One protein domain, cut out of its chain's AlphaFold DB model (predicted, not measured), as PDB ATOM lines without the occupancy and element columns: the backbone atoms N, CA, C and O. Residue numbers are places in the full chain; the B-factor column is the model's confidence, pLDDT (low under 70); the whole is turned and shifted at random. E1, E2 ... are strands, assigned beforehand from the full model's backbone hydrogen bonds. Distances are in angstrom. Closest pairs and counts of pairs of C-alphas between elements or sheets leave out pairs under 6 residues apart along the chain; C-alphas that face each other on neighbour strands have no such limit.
ATOM      1  N   ASN A  10     144.904 147.826 206.405       97.31
ATOM      2  CA  ASN A  10     143.630 147.740 205.711       97.31
ATOM      3  C   ASN A  10     143.459 148.931 204.764       97.31
ATOM      4  O   ASN A  10     143.645 150.088 205.142       97.31
ATOM      5  N   VAL A  11     143.073 148.637 203.530       97.44
ATOM      6  CA  VAL A  11     142.849 149.628 202.476       97.44
ATOM      7  C   VAL A  11     141.541 149.343 201.766       97.44
ATOM      8  O   VAL A  11     141.096 148.199 201.692       97.44
ATOM      9  N   LYS A  12     140.925 150.386 201.223       97.50
ATOM     10  CA  LYS A  12     139.737 150.274 200.385       97.50
ATOM     11  C   LYS A  12     140.135 150.408 198.924       97.50
ATOM     12  O   LYS A  12     140.811 151.368 198.557       97.50
ATOM     13  N   ILE A  13     139.691 149.476 198.090       97.25
ATOM     14  CA  ILE A  13     139.877 149.544 196.641       97.25
ATOM     15  C   ILE A  13     138.955 150.644 196.112       97.25
ATOM     16  O   ILE A  13     137.732 150.554 196.235       97.25
ATOM     17  N   ALA A  14     139.523 151.702 195.534       96.31
ATOM     18  CA  ALA A  14     138.785 152.916 195.187       96.31
ATOM     19  C   ALA A  14     137.674 152.661 194.156       96.31
ATOM     20  O   ALA A  14     136.598 153.255 194.237       96.31
ATOM     21  N   ARG A  15     137.928 151.769 193.190       95.31
ATOM     22  CA  ARG A  15     137.010 151.501 192.075       95.31
ATOM     23  C   ARG A  15     135.766 150.720 192.488       95.31
ATOM     24  O   ARG A  15     134.683 150.998 191.982       95.31
ATOM     25  N   SER A  16     135.937 149.706 193.323       94.38
ATOM     26  CA  SER A  16     134.914 148.695 193.597       94.38
ATOM     27  C   SER A  16     134.397 148.752 195.040       94.38
ATOM     28  O   SER A  16     133.258 148.378 195.307       94.38
ATOM     29  N   GLY A  17     135.150 149.385 195.943       95.50
ATOM     30  CA  GLY A  17     134.716 149.727 197.292       95.50
ATOM     31  C   GLY A  17     134.926 148.631 198.333       95.50
ATOM     32  O   GLY A  17     134.610 148.865 199.500       95.50
ATOM     33  N   GLU A  18     135.467 147.478 197.955       97.00
ATOM     34  CA  GLU A  18     135.859 146.425 198.884       97.00
ATOM     35  C   GLU A  18     137.032 146.884 199.745       97.00
ATOM     36  O   GLU A  18     137.900 147.652 199.320       97.00
ATOM     37  N   THR A  19     137.058 146.373 200.969       97.31
ATOM     38  CA  THR A  19     138.182 146.541 201.882       97.31
ATOM     39  C   THR A  19     139.034 145.287 201.833       97.31
ATOM     40  O   THR A  19     138.527 144.176 201.984       97.31
ATOM     41  N   GLY A  20     140.331 145.479 201.651       97.12
ATOM     42  CA  GLY A  20     141.326 144.426 201.701       97.12
ATOM     43  C   GLY A  20     142.469 144.767 202.640       97.12
ATOM     44  O   GLY A  20     142.472 145.804 203.307       97.12
ATOM     45  N   ARG A  21     143.449 143.873 202.682       97.88
ATOM     46  CA  ARG A  21     144.664 144.005 203.479       97.88
ATOM     47  C   ARG A  21     145.887 143.925 202.582       97.88
ATOM     48  O   ARG A  21     145.973 143.050 201.726       97.88
ATOM     49  N   ILE A  22     146.850 144.807 202.818       97.75
ATOM     50  CA  ILE A  22     148.120 144.788 202.095       97.75
ATOM     51  C   ILE A  22     148.976 143.618 202.565       97.75
ATOM     52  O   ILE A  22     149.267 143.482 203.756       97.75
ATOM     53  N   THR A  23     149.419 142.804 201.616       98.00
ATOM     54  CA  THR A  23     150.284 141.636 201.845       98.00
ATOM     55  C   THR A  23     151.552 141.652 200.995       98.00
ATOM     56  O   THR A  23     152.452 140.845 201.219       98.00
ATOM     57  N   GLY A  24     151.667 142.596 200.058       97.19
ATOM     58  CA  GLY A  24     152.816 142.734 199.169       97.19
ATOM     59  C   GLY A  24     153.097 144.187 198.807       97.19
ATOM     60  O   GLY A  24     152.193 145.019 198.790       97.19
ATOM     61  N   PHE A  25     154.356 144.476 198.490       96.19
ATOM     62  CA  PHE A  25     154.834 145.773 198.019       96.19
ATOM     63  C   PHE A  25     155.838 145.547 196.897       96.19
ATOM     64  O   PHE A  25     156.713 144.687 197.013       96.19
ATOM     65  N   ALA A  26     155.706 146.316 195.822       94.94
ATOM     66  CA  ALA A  26     156.595 146.258 194.678       94.94
ATOM     67  C   ALA A  26     156.920 147.662 194.163       94.94
ATOM     68  O   ALA A  26     156.030 148.469 193.880       94.94
ATOM     69  N   GLU A  27     158.212 147.917 193.966       91.56
ATOM     70  CA  GLU A  27     158.718 149.064 193.219       91.56
ATOM     71  C   GLU A  27     159.235 148.595 191.862       91.56
ATOM     72  O   GLU A  27     159.933 147.585 191.756       91.56
ATOM     73  N   TYR A  28     158.919 149.346 190.809       89.44
ATOM     74  CA  TYR A  28     159.341 149.024 189.450       89.44
ATOM     75  C   TYR A  28     160.178 150.157 188.873       89.44
ATOM     76  O   TYR A  28     159.752 151.305 188.873       89.44
ATOM     77  N   LEU A  29     161.313 149.819 188.254       89.81
ATOM     78  CA  LEU A  29     162.225 150.790 187.627       89.81
ATOM     79  C   LEU A  29     161.570 151.675 186.550       89.81
ATOM     80  O   LEU A  29     162.088 152.739 186.234       89.81
ATOM     81  N   ARG A  30     160.472 151.210 185.938       89.31
ATOM     82  CA  ARG A  30     159.753 151.912 184.859       89.31
ATOM     83  C   ARG A  30     158.360 152.401 185.264       89.31
ATOM     84  O   ARG A  30     157.617 152.850 184.397       89.31
ATOM     85  N   SER A  31     157.997 152.291 186.541       85.94
ATOM     86  CA  SER A  31     156.751 152.844 187.078       85.94
ATOM     87  C   SER A  31     157.078 154.016 187.988       85.94
ATOM     88  O   SER A  31     157.959 153.919 188.836       85.94
ATOM     89  N   ASN A  32     156.325 155.106 187.865       87.31
ATOM     90  CA  ASN A  32     156.472 156.262 188.754       87.31
ATOM     91  C   ASN A  32     155.694 156.095 190.072       87.31
ATOM     92  O   ASN A  32     155.643 157.024 190.880       87.31
ATOM     93  N   MET A  33     155.049 154.944 190.278       89.69
ATOM     94  CA  MET A  33     154.224 154.661 191.448       89.69
ATOM     95  C   MET A  33     154.412 153.211 191.915       89.69
ATOM     96  O   MET A  33     154.450 152.314 191.060       89.69
ATOM     97  N   PRO A  34     154.523 152.971 193.238       93.12
ATOM     98  CA  PRO A  34     154.575 151.620 193.775       93.12
ATOM     99  C   PRO A  34     153.254 150.884 193.543       93.12
ATOM    100  O   PRO A  34     152.204 151.497 193.314       93.12
ATOM    101  N   GLN A  35     153.327 149.561 193.617       95.94
ATOM    102  CA  GLN A  35     152.160 148.693 193.657       95.94
ATOM    103  C   GLN A  35     152.100 147.938 194.982       95.94
ATOM    104  O   GLN A  35     153.130 147.600 195.571       95.94
ATOM    105  N   TYR A  36     150.881 147.628 195.404       97.56
ATOM    106  CA  TYR A  36     150.590 146.857 196.603       97.56
ATOM    107  C   TYR A  36     149.741 145.647 196.236       97.56
ATOM    108  O   TYR A  36     148.788 145.771 195.465       97.56
ATOM    109  N   LEU A  37     150.084 144.481 196.781       98.12
ATOM    110  CA  LEU A  37     149.227 143.302 196.705       98.12
ATOM    111  C   LEU A  37     148.196 143.418 197.818       98.12
ATOM    112  O   LEU A  37     148.569 143.567 198.984       98.12
ATOM    113  N   VAL A  38     146.923 143.369 197.449       98.12
ATOM    114  CA  VAL A  38     145.808 143.445 198.389       98.12
ATOM    115  C   VAL A  38     145.043 142.134 198.335       98.12
ATOM    116  O   VAL A  38     144.568 141.752 197.269       98.12
ATOM    117  N   GLU A  39     144.910 141.475 199.483       98.12
ATOM    118  CA  GLU A  39     143.978 140.364 199.701       98.12
ATOM    119  C   GLU A  39     142.622 140.929 200.131       98.12
ATOM    120  O   GLU A  39     142.545 141.729 201.067       98.12
ATOM    121  N   TYR A  40     141.548 140.542 199.452       97.56
ATOM    122  CA  TYR A  40     140.203 141.061 199.691       97.56
ATOM    123  C   TYR A  40     139.138 140.020 199.341       97.56
ATOM    124  O   TYR A  40     139.398 139.032 198.654       97.56
ATOM    125  N   THR A  41     137.918 140.252 199.818       97.62
ATOM    126  CA  THR A  41     136.752 139.478 199.391       97.62
ATOM    127  C   THR A  41     136.057 140.241 198.275       97.62
ATOM    128  O   THR A  41     135.591 141.354 198.507       97.62
ATOM    129  N   SER A  42     135.983 139.666 197.079       95.88
ATOM    130  CA  SER A  42     135.278 140.249 195.934       95.88
ATOM    131  C   SER A  42     133.760 140.285 196.157       95.88
ATOM    132  O   SER A  42     133.213 139.581 197.008       95.88
ATOM    133  N   ALA A  43     133.044 141.078 195.355       93.69
ATOM    134  CA  ALA A  43     131.587 141.208 195.450       93.69
ATOM    135  C   ALA A  43     130.804 139.885 195.268       93.69
ATOM    136  O   ALA A  43     129.670 139.778 195.733       93.69
ATOM    137  N   ASP A  44     131.389 138.872 194.619       95.00
ATOM    138  CA  ASP A  44     130.819 137.521 194.495       95.00
ATOM    139  C   ASP A  44     131.143 136.600 195.693       95.00
ATOM    140  O   ASP A  44     130.759 135.430 195.699       95.00
ATOM    141  N   GLY A  45     131.813 137.128 196.724       95.94
ATOM    142  CA  GLY A  45     132.112 136.444 197.981       95.94
ATOM    143  C   GLY A  45     133.375 135.582 197.963       95.94
ATOM    144  O   GLY A  45     133.596 134.821 198.907       95.94
ATOM    145  N   ARG A  46     134.199 135.656 196.912       96.88
ATOM    146  CA  ARG A  46     135.446 134.889 196.814       96.88
ATOM    147  C   ARG A  46     136.603 135.624 197.482       96.88
ATOM    148  O   ARG A  46     136.665 136.846 197.459       96.88
ATOM    149  N   ALA A  47     137.530 134.862 198.055       97.12
ATOM    150  CA  ALA A  47     138.826 135.398 198.450       97.12
ATOM    151  C   ALA A  47     139.691 135.559 197.192       97.12
ATOM    152  O   ALA A  47     139.911 134.584 196.472       97.12
ATOM    153  N   GLU A  48     140.160 136.776 196.939       96.88
ATOM    154  CA  GLU A  48     141.068 137.109 195.844       96.88
ATOM    155  C   GLU A  48     142.261 137.918 196.362       96.88
ATOM    156  O   GLU A  48     142.182 138.594 197.389       96.88
ATOM    157  N   ASP A  49     143.353 137.893 195.601       97.25
ATOM    158  CA  ASP A  49     144.432 138.865 195.706       97.25
ATOM    159  C   ASP A  49     144.666 139.553 194.356       97.25
ATOM    160  O   ASP A  49     144.388 139.006 193.282       97.25
ATOM    161  N   GLU A  56     144.967 153.706 193.283       96.06
ATOM    162  CA  GLU A  56     143.771 152.859 193.246       96.06
ATOM    163  C   GLU A  56     143.293 152.456 194.652       96.06
ATOM    164  O   GLU A  56     142.265 151.785 194.789       96.06
ATOM    165  N   LEU A  57     144.017 152.865 195.698       96.56
ATOM    166  CA  LEU A  57     143.765 152.504 197.088       96.56
ATOM    167  C   LEU A  57     143.490 153.739 197.949       96.56
ATOM    168  O   LEU A  57     144.083 154.803 197.781       96.56
ATOM    169  N   LEU A  58     142.601 153.572 198.923       96.50
ATOM    170  CA  LEU A  58     142.291 154.571 199.940       96.50
ATOM    171  C   LEU A  58     142.629 154.004 201.317       96.50
ATOM    172  O   LEU A  58     142.292 152.857 201.620       96.50
ATOM    173  N   ALA A  59     143.270 154.813 202.162       93.75
ATOM    174  CA  ALA A  59     143.478 154.452 203.559       93.75
ATOM    175  C   ALA A  59     142.120 154.330 204.264       93.75
ATOM    176  O   ALA A  59     141.231 155.160 204.062       93.75
ATOM    177  N   VAL A  60     141.965 153.281 205.065       90.62
ATOM    178  CA  VAL A  60     140.819 153.104 205.959       90.62
ATOM    179  C   VAL A  60     141.274 153.526 207.355       90.62
ATOM    180  O   VAL A  60     142.337 153.083 207.791       90.62
TER     181      VAL A  60
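This is residues 10 to 49 and 56 to 60 of the 61 residues of an uncharacterized protein of Gemmobacter lutimaris (UniProt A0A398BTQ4). A long hairpin, E2 and E3, runs along one strongly twisted sheet; E4 is beside E3, and E1, then E5, beside E2. Loop residues 28 to 33 stick out. The printed part has 45 residues and five strands, class all strand, in antiparallel order E4 E3 E2 E1 E5. It is only just loose, close to compact: radius of gyration of the C-alphas 11.3 A, spans 35 by 17 by 15 A.

Look for E2 at residues 19 to 26, E3 at 35 to 41, E4 at 47 to 49, E1 at 10 to 13 and E5 at 57 to 59. Within hydrogen-bond range are N 23 and O 37, N 40 and O 48, and N 12 and O 58, each 2.9 A, and N 20 and O 11, 2.8 A. E1 to E4 form a meander of antiparallel hairpins.

E2 runs 19.8 A from C-alpha 19 at (138.182, 146.541, 201.882) to C-alpha 26 at (156.595, 146.258, 194.678).

Residues 50 to 55 are cut out: C-alphas 49 and 56 are 14.2 A apart.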